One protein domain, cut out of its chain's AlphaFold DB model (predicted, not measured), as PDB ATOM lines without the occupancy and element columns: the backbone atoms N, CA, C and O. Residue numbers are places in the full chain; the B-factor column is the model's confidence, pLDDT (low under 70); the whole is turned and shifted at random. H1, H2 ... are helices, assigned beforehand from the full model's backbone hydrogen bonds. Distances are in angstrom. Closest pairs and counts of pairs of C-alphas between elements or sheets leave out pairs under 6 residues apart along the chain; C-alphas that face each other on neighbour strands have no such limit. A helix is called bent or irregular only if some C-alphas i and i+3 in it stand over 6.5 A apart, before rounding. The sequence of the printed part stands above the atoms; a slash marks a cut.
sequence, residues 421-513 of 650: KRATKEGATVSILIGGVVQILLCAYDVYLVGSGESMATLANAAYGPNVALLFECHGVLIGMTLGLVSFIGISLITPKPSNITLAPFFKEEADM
ATOM      1  N   LYS A 421    -100.844  10.702 194.313       94.81
ATOM      2  CA  LYS A 421    -100.249   9.851 195.368       94.81
ATOM      3  C   LYS A 421    -100.542   8.356 195.174       94.81
ATOM      4  O   LYS A 421     -99.755   7.507 195.574       94.81
ATOM      5  N   ARG A 422    -101.677   8.024 194.549       96.06
ATOM      6  CA  ARG A 422    -102.114   6.637 194.334       96.06
ATOM      7  C   ARG A 422    -101.420   5.946 193.155       96.06
ATOM      8  O   ARG A 422    -101.492   4.721 193.102       96.06
ATOM      9  N   ALA A 423    -100.747   6.682 192.264       96.62
ATOM     10  CA  ALA A 423    -100.072   6.104 191.102       96.62
ATOM     11  C   ALA A 423     -99.019   5.067 191.525       96.62
ATOM     12  O   ALA A 423     -98.132   5.379 192.330       96.62
ATOM     13  N   THR A 424     -99.119   3.848 190.993       97.00
ATOM     14  CA  THR A 424     -98.259   2.712 191.367       97.00
ATOM     15  C   THR A 424     -97.258   2.368 190.272       97.00
ATOM     16  O   THR A 424     -97.417   2.756 189.113       97.00
ATOM     17  N   LYS A 425     -96.213   1.616 190.637       95.38
ATOM     18  CA  LYS A 425     -95.198   1.155 189.678       95.38
ATOM     19  C   LYS A 425     -95.798   0.223 188.626       95.38
ATOM     20  O   LYS A 425     -95.411   0.299 187.464       95.38
ATOM     21  N   GLU A 426     -96.755  -0.620 189.005       96.94
ATOM     22  CA  GLU A 426     -97.433  -1.553 188.108       96.94
ATOM     23  C   GLU A 426     -98.277  -0.791 187.087       96.94
ATOM     24  O   GLU A 426     -98.168  -1.052 185.891       96.94
ATOM     25  N   GLY A 427     -99.058   0.197 187.543       97.00
ATOM     26  CA  GLY A 427     -99.867   1.027 186.653       97.00
ATOM     27  C   GLY A 427     -99.012   1.826 185.677       97.00
ATOM     28  O   GLY A 427     -99.293   1.834 184.481       97.00
ATOM     29  N   ALA A 428     -97.928   2.436 186.161       97.25
ATOM     30  CA  ALA A 428     -96.985   3.156 185.312       97.25
ATOM     31  C   ALA A 428     -96.306   2.236 184.284       97.25
ATOM     32  O   ALA A 428     -96.269   2.565 183.104       97.25
ATOM     33  N   THR A 429     -95.828   1.059 184.701       96.06
ATOM     34  CA  THR A 429     -95.144   0.108 183.808       96.06
ATOM     35  C   THR A 429     -96.066  -0.365 182.689       96.06
ATOM     36  O   THR A 429     -95.687  -0.338 181.520       96.06
ATOM     37  N   VAL A 430     -97.291  -0.774 183.028       96.25
ATOM     38  CA  VAL A 430     -98.234  -1.282 182.027       96.25
ATOM     39  C   VAL A 430     -98.721  -0.168 181.102       96.25
ATOM     40  O   VAL A 430     -98.835  -0.404 179.906       96.25
ATOM     41  N   SER A 431     -98.930   1.046 181.616       96.56
ATOM     42  CA  SER A 431     -99.269   2.215 180.796       96.56
ATOM     43  C   SER A 431     -98.203   2.513 179.742       96.56
ATOM     44  O   SER A 431     -98.532   2.641 178.568       96.56
ATOM     45  N   ILE A 432     -96.926   2.507 180.136       95.69
ATOM     46  CA  ILE A 432     -95.797   2.762 179.228       95.69
ATOM     47  C   ILE A 432     -95.701   1.691 178.150       95.69
ATOM     48  O   ILE A 432     -95.518   2.011 176.976       95.69
ATOM     49  N   LEU A 433     -95.847   0.422 178.536       94.25
ATOM     50  CA  LEU A 433     -95.766  -0.689 177.595       94.25
ATOM     51  C   LEU A 433     -96.966  -0.714 176.648       94.25
ATOM     52  O   LEU A 433     -96.771  -0.757 175.440       94.25
ATOM     53  N   ILE A 434     -98.194  -0.665 177.167       95.19
ATOM     54  CA  ILE A 434     -99.402  -0.723 176.336       95.19
ATOM     55  C   ILE A 434     -99.516   0.540 175.488       95.19
ATOM     56  O   ILE A 434     -99.602   0.433 174.271       95.19
ATOM     57  N   GLY A 435     -99.482   1.722 176.102       94.25
ATOM     58  CA  GLY A 435     -99.625   2.991 175.392       94.25
ATOM     59  C   GLY A 435     -98.528   3.194 174.350       94.25
ATOM     60  O   GLY A 435     -98.826   3.493 173.198       94.25
ATOM     61  N   GLY A 436     -97.266   2.947 174.718       93.25
ATOM     62  CA  GLY A 436     -96.131   3.110 173.810       93.25
ATOM     63  C   GLY A 436     -96.100   2.090 172.676       93.25
ATOM     64  O   GLY A 436     -95.999   2.481 171.516       93.25
ATOM     65  N   VAL A 437     -96.219   0.791 172.976       94.69
ATOM     66  CA  VAL A 437     -96.165  -0.253 171.936       94.69
ATOM     67  C   VAL A 437     -97.363  -0.148 171.003       94.69
ATOM     68  O   VAL A 437     -97.179  -0.197 169.790       94.69
ATOM     69  N   VAL A 438     -98.578   0.038 171.534       96.00
ATOM     70  CA  VAL A 438     -99.771   0.185 170.690       96.00
ATOM     71  C   VAL A 438     -99.634   1.408 169.791       96.00
ATOM     72  O   VAL A 438     -99.865   1.284 168.592       96.00
ATOM     73  N   GLN A 439     -99.194   2.554 170.320       96.75
ATOM     74  CA  GLN A 439     -99.054   3.754 169.497       96.75
ATOM     75  C   GLN A 439     -97.996   3.594 168.402       96.75
ATOM     76  O   GLN A 439     -98.240   3.984 167.265       96.75
ATOM     77  N   ILE A 440     -96.847   2.983 168.707       95.69
ATOM     78  CA  ILE A 440     -95.807   2.704 167.705       95.69
ATOM     79  C   ILE A 440     -96.355   1.803 166.592       95.69
ATOM     80  O   ILE A 440     -96.116   2.075 165.417       95.69
ATOM     81  N   LEU A 441     -97.102   0.751 166.944       95.88
ATOM     82  CA  LEU A 441     -97.696  -0.163 165.965       95.88
ATOM     83  C   LEU A 441     -98.760   0.523 165.102       95.88
ATOM     84  O   LEU A 441     -98.778   0.303 163.893       95.88
ATOM     85  N   LEU A 442     -99.610   1.367 165.696       95.75
ATOM     86  CA  LEU A 442    -100.609   2.147 164.961       95.75
ATOM     87  C   LEU A 442     -99.947   3.123 163.984       95.75
ATOM     88  O   LEU A 442    -100.315   3.140 162.813       95.75
ATOM     89  N   CYS A 443     -98.925   3.865 164.423       94.25
ATOM     90  CA  CYS A 443     -98.161   4.751 163.543       94.25
ATOM     91  C   CYS A 443     -97.490   3.976 162.401       94.25
ATOM     92  O   CYS A 443     -97.586   4.384 161.249       94.25
ATOM     93  N   ALA A 444     -96.840   2.846 162.694       92.94
ATOM     94  CA  ALA A 444     -96.182   2.035 161.670       92.94
ATOM     95  C   ALA A 444     -97.179   1.485 160.635       92.94
ATOM     96  O   ALA A 444     -96.891   1.486 159.438       92.94
ATOM     97  N   TYR A 445     -98.350   1.035 161.090       93.75
ATOM     98  CA  TYR A 445     -99.399   0.531 160.212       93.75
ATOM     99  C   TYR A 445     -99.999   1.638 159.340       93.75
ATOM    100  O   TYR A 445    -100.148   1.448 158.136       93.75
ATOM    101  N   ASP A 446    -100.280   2.808 159.910       92.62
ATOM    102  CA  ASP A 446    -100.847   3.925 159.155       92.62
ATOM    103  C   ASP A 446     -99.852   4.508 158.146       92.62
ATOM    104  O   ASP A 446    -100.219   4.761 157.006       92.62
ATOM    105  N   VAL A 447     -98.568   4.627 158.503       90.06
ATOM    106  CA  VAL A 447     -97.506   5.026 157.558       90.06
ATOM    107  C   VAL A 447     -97.426   4.054 156.377       90.06
ATOM    108  O   VAL A 447     -97.273   4.482 155.232       90.06
ATOM    109  N   TYR A 448     -97.555   2.748 156.631       90.00
ATOM    110  CA  TYR A 448     -97.607   1.747 155.565       90.00
ATOM    111  C   TYR A 448     -98.829   1.941 154.651       90.00
ATOM    112  O   TYR A 448     -98.684   1.901 153.428       90.00
ATOM    113  N   LEU A 449    -100.012   2.198 155.220       88.94
ATOM    114  CA  LEU A 449    -101.230   2.466 154.448       88.94
ATOM    115  C   LEU A 449    -101.114   3.743 153.610       88.94
ATOM    116  O   LEU A 449    -101.451   3.716 152.424       88.94
ATOM    117  N   VAL A 450    -100.564   4.816 154.183       84.62
ATOM    118  CA  VAL A 450    -100.339   6.092 153.483       84.62
ATOM    119  C   VAL A 450     -99.417   5.891 152.287       84.62
ATOM    120  O   VAL A 450     -99.698   6.399 151.204       84.62
ATOM    121  N   GLY A 451     -98.383   5.055 152.426       79.81
ATOM    122  CA  GLY A 451     -97.527   4.651 151.307       79.81
ATOM    123  C   GLY A 451     -98.264   3.916 150.175       79.81
ATOM    124  O   GLY A 451     -97.790   3.914 149.042       79.81
ATOM    125  N   SER A 452     -99.426   3.321 150.458       81.81
ATOM    126  CA  SER A 452    -100.308   2.681 149.471       81.81
ATOM    127  C   SER A 452    -101.457   3.571 148.971       81.81
ATOM    128  O   SER A 452    -102.249   3.118 148.146       81.81
ATOM    129  N   GLY A 453    -101.532   4.830 149.421       81.25
ATOM    130  CA  GLY A 453    -102.560   5.802 149.026       81.25
ATOM    131  C   GLY A 453    -103.833   5.803 149.884       81.25
ATOM    132  O   GLY A 453    -104.806   6.446 149.507       81.25
ATOM    133  N   GLU A 454    -103.832   5.112 151.024       85.75
ATOM    134  CA  GLU A 454    -104.960   4.998 151.963       85.75
ATOM    135  C   GLU A 454    -104.552   5.480 153.366       85.75
ATOM    136  O   GLU A 454    -103.381   5.706 153.636       85.75
ATOM    137  N   SER A 455    -105.491   5.619 154.302       90.25
ATOM    138  CA  SER A 455    -105.155   5.788 155.727       90.25
ATOM    139  C   SER A 455    -106.127   5.010 156.604       90.25
ATOM    140  O   SER A 455    -107.229   4.659 156.168       90.25
ATOM    141  N   MET A 456    -105.752   4.748 157.857       91.88
ATOM    142  CA  MET A 456    -106.653   4.116 158.822       91.88
ATOM    143  C   MET A 456    -107.964   4.897 158.955       91.88
ATOM    144  O   MET A 456    -109.031   4.287 159.024       91.88
ATOM    145  N   ALA A 457    -107.901   6.232 158.958       89.38
ATOM    146  CA  ALA A 457    -109.082   7.085 159.038       89.38
ATOM    147  C   ALA A 457    -109.973   6.942 157.793       89.38
ATOM    148  O   ALA A 457    -111.188   6.787 157.930       89.38
ATOM    149  N   THR A 458    -109.389   6.905 156.588       90.00
ATOM    150  CA  THR A 458    -110.145   6.739 155.334       90.00
ATOM    151  C   THR A 458    -110.850   5.383 155.282       90.00
ATOM    152  O   THR A 458    -112.052   5.315 155.010       90.00
ATOM    153  N   LEU A 459    -110.139   4.308 155.643       91.31
ATOM    154  CA  LEU A 459    -110.693   2.953 155.707       91.31
ATOM    155  C   LEU A 459    -111.795   2.834 156.770       91.31
ATOM    156  O   LEU A 459    -112.853   2.255 156.514       91.31
ATOM    157  N   ALA A 460    -111.582   3.409 157.957       91.50
ATOM    158  CA  ALA A 460    -112.574   3.410 159.029       91.50
ATOM    159  C   ALA A 460    -113.824   4.218 158.656       91.50
ATOM    160  O   ALA A 460    -114.936   3.800 158.983       91.50
ATOM    161  N   ASN A 461    -113.666   5.331 157.936       92.31
ATOM    162  CA  ASN A 461    -114.790   6.115 157.433       92.31
ATOM    163  C   ASN A 461    -115.632   5.299 156.444       92.31
ATOM    164  O   ASN A 461    -116.854   5.243 156.576       92.31
ATOM    165  N   ALA A 462    -114.986   4.596 155.511       91.81
ATOM    166  CA  ALA A 462    -115.676   3.742 154.548       91.81
ATOM    167  C   ALA A 462    -116.427   2.572 155.215       91.81
ATOM    168  O   ALA A 462    -117.534   2.234 154.798       91.81
ATOM    169  N   ALA A 463    -115.848   1.962 156.253       93.81
ATOM    170  CA  ALA A 463    -116.422   0.787 156.912       93.81
ATOM    171  C   ALA A 463    -117.474   1.117 157.988       93.81
ATOM    172  O   ALA A 463    -118.461   0.393 158.130       93.81
ATOM    173  N   TYR A 464    -117.262   2.183 158.765       93.44
ATOM    174  CA  TYR A 464    -118.003   2.462 160.004       93.44
ATOM    175  C   TYR A 464    -118.550   3.896 160.096       93.44
ATOM    176  O   TYR A 464    -119.246   4.231 161.058       93.44
ATOM    177  N   GLY A 465    -118.267   4.740 159.103       92.19
ATOM    178  CA  GLY A 465    -118.708   6.128 159.040       92.19
ATOM    179  C   GLY A 465    -117.799   7.127 159.775       92.19
ATOM    180  O   GLY A 465    -116.862   6.753 160.489       92.19
ATOM    181  N   PRO A 466    -118.096   8.432 159.644       87.75
ATOM    182  CA  PRO A 466    -117.171   9.508 160.006       87.75
ATOM    183  C   PRO A 466    -116.909   9.612 161.512       87.75
ATOM    184  O   PRO A 466    -115.808   9.952 161.927       87.75
ATOM    185  N   ASN A 467    -117.889   9.274 162.355       88.25
ATOM    186  CA  ASN A 467    -117.725   9.350 163.810       88.25
ATOM    187  C   ASN A 467    -116.707   8.330 164.340       88.25
ATOM    188  O   ASN A 467    -115.996   8.620 165.298       88.25
ATOM    189  N   VAL A 468    -116.641   7.141 163.731       88.81
ATOM    190  CA  VAL A 468    -115.661   6.108 164.101       88.81
ATOM    191  C   VAL A 468    -114.296   6.432 163.499       88.81
ATOM    192  O   VAL A 468    -113.283   6.219 164.161       88.81
ATOM    193  N   ALA A 469    -114.261   7.012 162.294       89.62
ATOM    194  CA  ALA A 469    -113.028   7.451 161.642       89.62
ATOM    195  C   ALA A 469    -112.201   8.417 162.505       89.62
ATOM    196  O   ALA A 469    -110.981   8.294 162.550       89.62
ATOM    197  N   LEU A 470    -112.859   9.292 163.276       88.25
ATOM    198  CA  LEU A 470    -112.197  10.218 164.206       88.25
ATOM    199  C   LEU A 470    -111.294   9.528 165.242       88.25
ATOM    200  O   LEU A 470    -110.353  10.146 165.729       88.25
ATOM    201  N   LEU A 471    -111.552   8.263 165.595       89.62
ATOM    202  CA  LEU A 471    -110.690   7.508 166.515       89.62
ATOM    203  C   LEU A 471    -109.365   7.082 165.872       89.62
ATOM    204  O   LEU A 471    -108.412   6.794 166.594       89.62
ATOM    205  N   PHE A 472    -109.325   7.023 164.542       92.12
ATOM    206  CA  PHE A 472    -108.176   6.608 163.739       92.12
ATOM    207  C   PHE A 472    -107.408   7.789 163.135       92.12
ATOM    208  O   PHE A 472    -106.298   7.592 162.645       92.12
ATOM    209  N   GLU A 473    -107.957   9.003 163.218       89.62
ATOM    210  CA  GLU A 473    -107.239  10.239 162.899       89.62
ATOM    211  C   GLU A 473    -105.943  10.361 163.706       89.62
ATOM    212  O   GLU A 473    -105.819   9.822 164.813       89.62
ATOM    213  N   CYS A 474    -104.973  11.101 163.160       89.62
ATOM    214  CA  CYS A 474    -103.680  11.331 163.812       89.62
ATOM    215  C   CYS A 474    -102.998  10.012 164.235       89.62
ATOM    216  O   CYS A 474    -102.569   9.858 165.379       89.62
ATOM    217  N   HIS A 475    -102.943   9.029 163.329       92.38
ATOM    218  CA  HIS A 475    -102.365   7.703 163.579       92.38
ATOM    219  C   HIS A 475    -103.001   6.955 164.769       92.38
ATOM    220  O   HIS A 475    -102.321   6.246 165.516       92.38
ATOM    221  N   GLY A 476    -104.308   7.128 164.989       92.94
ATOM    222  CA  GLY A 476    -105.040   6.445 166.058       92.94
ATOM    223  C   GLY A 476    -104.616   6.842 167.473       92.94
ATOM    224  O   GLY A 476    -104.803   6.069 168.415       92.94
ATOM    225  N   VAL A 477    -104.050   8.039 167.646       94.31
ATOM    226  CA  VAL A 477    -103.519   8.526 168.932       94.31
ATOM    227  C   VAL A 477    -104.530   8.464 170.075       94.31
ATOM    228  O   VAL A 477    -104.173   8.103 171.196       94.31
ATOM    229  N   LEU A 478    -105.814   8.724 169.808       94.38
ATOM    230  CA  LEU A 478    -106.862   8.616 170.825       94.38
ATOM    231  C   LEU A 478    -106.979   7.196 171.391       94.38
ATOM    232  O   LEU A 478    -107.231   7.034 172.588       94.38
ATOM    233  N   ILE A 479    -106.777   6.171 170.561       95.12
ATOM    234  CA  ILE A 479    -106.805   4.766 170.980       95.12
ATOM    235  C   ILE A 479    -105.605   4.490 171.889       95.12
ATOM    236  O   ILE A 479    -105.790   4.011 173.011       95.12
ATOM    237  N   GLY A 480    -104.396   4.850 171.447       95.06
ATOM    238  CA  GLY A 480    -103.169   4.677 172.231       95.06
ATOM    239  C   GLY A 480    -103.238   5.391 173.583       95.06
ATOM    240  O   GLY A 480    -102.987   4.785 174.626       95.06
ATOM    241  N   MET A 481    -103.683   6.650 173.586       95.00
ATOM    242  CA  MET A 481    -103.891   7.442 174.799       95.00
ATOM    243  C   MET A 481    -104.918   6.832 175.741       95.00
ATOM    244  O   MET A 481    -104.679   6.753 176.944       95.00
ATOM    245  N   THR A 482    -106.066   6.408 175.213       95.69
ATOM    246  CA  THR A 482    -107.139   5.840 176.034       95.69
ATOM    247  C   THR A 482    -106.664   4.556 176.703       95.69
ATOM    248  O   THR A 482    -106.853   4.387 177.907       95.69
ATOM    249  N   LEU A 483    -105.979   3.682 175.964       95.88
ATOM    250  CA  LEU A 483    -105.406   2.456 176.519       95.88
ATOM    251  C   LEU A 483    -104.318   2.756 177.559       95.88
ATOM    252  O   LEU A 483    -104.320   2.147 178.633       95.88
ATOM    253  N   GLY A 484    -103.436   3.721 177.291       95.62
ATOM    254  CA  GLY A 484    -102.412   4.179 178.234       95.62
ATOM    255  C   GLY A 484    -103.009   4.739 179.531       95.62
ATOM    256  O   GLY A 484    -102.581   4.358 180.621       95.62
ATOM    257  N   LEU A 485    -104.042   5.580 179.437       96.94
ATOM    258  CA  LEU A 485    -104.725   6.186 180.583       96.94
ATOM    259  C   LEU A 485    -105.519   5.162 181.400       96.94
ATOM    260  O   LEU A 485    -105.403   5.118 182.626       96.94
ATOM    261  N   VAL A 486    -106.331   4.337 180.733       97.25
ATOM    262  CA  VAL A 486    -107.182   3.335 181.391       97.25
ATOM    263  C   VAL A 486    -106.322   2.293 182.097       97.25
ATOM    264  O   VAL A 486    -106.605   1.956 183.247       97.25
ATOM    265  N   SER A 487    -105.247   1.826 181.459       96.50
ATOM    266  CA  SER A 487    -104.305   0.908 182.103       96.50
ATOM    267  C   SER A 487    -103.597   1.567 183.288       96.50
ATOM    268  O   SER A 487    -103.546   0.966 184.361       96.50
ATOM    269  N   PHE A 488    -103.146   2.821 183.154       97.81
ATOM    270  CA  PHE A 488    -102.507   3.557 184.245       97.81
ATOM    271  C   PHE A 488    -103.411   3.680 185.472       97.81
ATOM    272  O   PHE A 488    -103.008   3.313 186.579       97.81
ATOM    273  N   ILE A 489    -104.638   4.177 185.280       97.81
ATOM    274  CA  ILE A 489    -105.596   4.402 186.366       97.81
ATOM    275  C   ILE A 489    -106.081   3.067 186.927       97.81
ATOM    276  O   ILE A 489    -105.994   2.846 188.136       97.81
ATOM    277  N   GLY A 490    -106.567   2.172 186.067       97.44
ATOM    278  CA  GLY A 490    -107.174   0.907 186.471       97.44
ATOM    279  C   GLY A 490    -106.209   0.038 187.270       97.44
ATOM    280  O   GLY A 490    -106.540  -0.401 188.371       97.44
ATOM    281  N   ILE A 491    -104.981  -0.137 186.774       97.81
ATOM    282  CA  ILE A 491    -103.974  -0.970 187.442       97.81
ATOM    283  C   ILE A 491    -103.470  -0.291 188.712       97.81
ATOM    284  O   ILE A 491    -103.320  -0.957 189.739       97.81
ATOM    285  N   SER A 492    -103.278   1.032 188.695       97.69
ATOM    286  CA  SER A 492    -102.913   1.760 189.912       97.69
ATOM    287  C   SER A 492    -103.961   1.592 191.003       97.69
ATOM    288  O   SER A 492    -103.589   1.452 192.158       97.69
ATOM    289  N   LEU A 493    -105.257   1.552 190.684       97.62
ATOM    290  CA  LEU A 493    -106.316   1.409 191.687       97.62
ATOM    291  C   LEU A 493    -106.407   0.009 192.307       97.62
ATOM    292  O   LEU A 493    -106.764  -0.083 193.484       97.62
ATOM    293  N   ILE A 494    -106.048  -1.049 191.575       97.50
ATOM    294  CA  ILE A 494    -106.141  -2.445 192.048       97.50
ATOM    295  C   ILE A 494    -104.839  -2.991 192.661       97.50
ATOM    296  O   ILE A 494    -104.861  -4.031 193.312       97.50
ATOM    297  N   THR A 495    -103.706  -2.308 192.479       97.00
ATOM    298  CA  THR A 495    -102.390  -2.731 193.006       97.00
ATOM    299  C   THR A 495    -102.051  -2.050 194.336       97.00
ATOM    300  O   THR A 495    -102.641  -1.015 194.644       97.00
ATOM    301  N   PRO A 496    -101.140  -2.580 195.173       95.38
ATOM    302  CA  PRO A 496    -100.827  -1.992 196.481       95.38
ATOM    303  C   PRO A 496    -100.428  -0.509 196.421       95.38
ATOM    304  O   PRO A 496     -99.881  -0.033 195.428       95.38
ATOM    305  N   LYS A 497    -100.713   0.246 197.489       93.19
ATOM    306  CA  LYS A 497    -100.343   1.670 197.561       93.19
ATOM    307  C   LYS A 497     -98.811   1.835 197.587       93.19
ATOM    308  O   LYS A 497     -98.137   0.993 198.184       93.19
ATOM    309  N   PRO A 498     -98.261   2.910 196.986       90.44
ATOM    310  CA  PRO A 498     -96.831   3.203 197.065       90.44
ATOM    311  C   PRO A 498     -96.377   3.470 198.502       90.44
ATOM    312  O   PRO A 498     -97.164   3.905 199.341       90.44
ATOM    313  N   SER A 499     -95.090   3.246 198.765       86.25
ATOM    314  CA  SER A 499     -94.474   3.574 200.054       86.25
ATOM    315  C   SER A 499     -94.279   5.084 200.225       86.25
ATOM    316  O   SER A 499     -94.050   5.795 199.242       86.25
ATOM    317  N   ASN A 500     -94.265   5.573 201.467       79.06
ATOM    318  CA  ASN A 500     -94.010   6.993 201.743       79.06
ATOM    319  C   ASN A 500     -92.617   7.430 201.257       79.06
ATOM    320  O   ASN A 500     -92.465   8.534 200.748       79.06
ATOM    321  N   ILE A 501     -91.621   6.534 201.305       75.69
ATOM    322  CA  ILE A 501     -90.250   6.791 200.826       75.69
ATOM    323  C   ILE A 501     -90.247   7.164 199.338       75.69
ATOM    324  O   ILE A 501     -89.618   8.139 198.941       75.69
ATOM    325  N   THR A 502     -90.995   6.429 198.512       81.50
ATOM    326  CA  THR A 502     -91.125   6.713 197.069       81.50
ATOM    327  C   THR A 502     -91.948   7.967 196.758       81.50
ATOM    328  O   THR A 502     -91.857   8.511 195.659       81.50
ATOM    329  N   LEU A 503     -92.773   8.427 197.702       86.12
ATOM    330  CA  LEU A 503     -93.613   9.614 197.535       86.12
ATOM    331  C   LEU A 503     -92.928  10.894 198.022       86.12
ATOM    332  O   LEU A 503     -93.205  11.960 197.477       86.12
ATOM    333  N   ALA A 504     -92.029  10.799 199.000       80.62
ATOM    334  CA  ALA A 504     -91.384  11.940 199.642       80.62
ATOM    335  C   ALA A 504     -90.741  12.947 198.668       80.62
ATOM    336  O   ALA A 504     -91.032  14.135 198.799       80.62
ATOM    337  N   PRO A 505     -89.994  12.543 197.617       81.31
ATOM    338  CA  PRO A 505     -89.418  13.511 196.674       81.31
ATOM    339  C   PRO A 505     -90.465  14.332 195.898       81.31
ATOM    340  O   PRO A 505     -90.148  15.371 195.325       81.31
ATOM    341  N   PHE A 506     -91.714  13.861 195.853       86.88
ATOM    342  CA  PHE A 506     -92.800  14.440 195.067       86.88
ATOM    343  C   PHE A 506     -93.853  15.134 195.932       86.88
ATOM    344  O   PHE A 506     -94.526  16.047 195.451       86.88
ATOM    345  N   PHE A 507     -94.021  14.729 197.189       87.31
ATOM    346  CA  PHE A 507     -95.077  15.211 198.074       87.31
ATOM    347  C   PHE A 507     -94.480  15.629 199.414       87.31
ATOM    348  O   PHE A 507     -94.025  14.789 200.186       87.31
ATOM    349  N   LYS A 508     -94.531  16.937 199.697       81.81
ATOM    350  CA  LYS A 508     -93.924  17.526 200.893       81.81
ATOM    351  C   LYS A 508     -94.433  16.877 202.182       81.81
ATOM    352  O   LYS A 508     -93.630  16.558 203.044       81.81
ATOM    353  N   GLU A 509     -95.736  16.596 202.273       84.12
ATOM    354  CA  GLU A 509     -96.305  15.980 203.480       84.12
ATOM    355  C   GLU A 509     -95.706  14.598 203.774       84.12
ATOM    356  O   GLU A 509     -95.541  14.235 204.932       84.12
ATOM    357  N   GLU A 510     -95.365  13.826 202.739       82.19
ATOM    358  CA  GLU A 510     -94.757  12.499 202.907       82.19
ATOM    359  C   GLU A 510     -93.283  12.610 203.312       82.19
ATOM    360  O   GLU A 510     -92.789  11.788 204.079       82.19
ATOM    361  N   ALA A 511     -92.586  13.640 202.825       73.56
ATOM    362  CA  ALA A 511     -91.205  13.925 203.201       73.56
ATOM    363  C   ALA A 511     -91.084  14.417 204.652       73.56
ATOM    364  O   ALA A 511     -90.172  14.001 205.368       73.56
ATOM    365  N   ASP A 512     -92.035  15.239 205.103       75.12
ATOM    366  CA  ASP A 512     -92.108  15.748 206.477       75.12
ATOM    367  C   ASP A 512     -92.333  14.609 207.499       75.12
ATOM    368  O   ASP A 512     -91.864  14.681 208.631       75.12
ATOM    369  N   MET A 513     -92.995  13.513 207.103       72.50
ATOM    370  CA  MET A 513     -93.167  12.324 207.955       72.50
ATOM    371  C   MET A 513     -91.899  11.466 208.095       72.50
ATOM    372  O   MET A 513     -91.824  10.643 209.007       72.50
TER     373      MET A 513
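This is residues 421 to 513 of the 650 residues of the protein "Sodium:solute symporter family protein" of Methanosarcinaceae archaeon (UniProt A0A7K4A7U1). Two long helices, H1 and H4, lie side by side and run opposite ways, making the shaft of a rod. The short helices H2 and H3 gather at one end of this pair, where H1 ends and H4 begins, and the small helices H5 and H6 form a separate knot beyond the other end. The printed part has 93 residues with six named helices, H1 to H6 in that order along the chain, and no named strand; the class is all helix. It is only just loose, close to extended, with a radius of gyration of the C-alphas of 18.5 A, and it spans 60 by 23 by 20 A.

H1, the longest helix, holds residues 425 to 451, 38.6 A from C-alpha 425 at (-95.198, 1.155, 189.678) to C-alpha 451 at (-97.527, 4.651, 151.307). H4, residues 473 to 494, measures 31.8 A and ends at C-alpha 494 at (-106.141, -2.445, 192.048). H4 is irregular: C-alphas 475 and 478 are 8.6 A apart. H2 is residues 456 to 464, 11.5 A long, and H3 is residues 466 to 469. H5 is residues 500 to 503, and H6 is residues 508 to 512, ending at C-alpha 512 at (-92.108, 15.748, 206.477).

H1 and H4 touch, with the C-alphas of Gly 435 and Gly 484 closest at 4.2 A. They run opposite ways at a shallow tilt of 14 degrees. H2 and H4 touch only at their ends, H4 with residues 473 to 476 alone; the closest C-alphas are those of Ala 457 and Glu 473, 5.3 A apart, and the lines are about perpendicular at 84 degrees. H1 and H2 are close but not clearly touching, with the C-alphas of Asp 446 and Met 456 closest at 5.8 A, and are about perpendicular at 88 degrees. H2 touches H3, the closest C-alphas being those of Ala 457 and Ala 469, 4.7 A apart. H3 and H4 meet only through their link. H5 and H6 touch, with the C-alphas of Asn 500 and Glu 510 closest at 5.7 A; both are apart from H1 and from H4. In H1, H2 and H6 every O i to N i+4 pair is within hydrogen-bond range, in H4 15 of 18 are, and H3 and H5 are too short for such a pair.

The two C-alphas farthest apart are those of Gly 453 and Met 513, at 60.0 A. The printed part has no cut, and the five links between the helices are tight. The mean pLDDT of the printed part is 91.2, with 81 for H5 and 79 for H6; no printed residue is under 70.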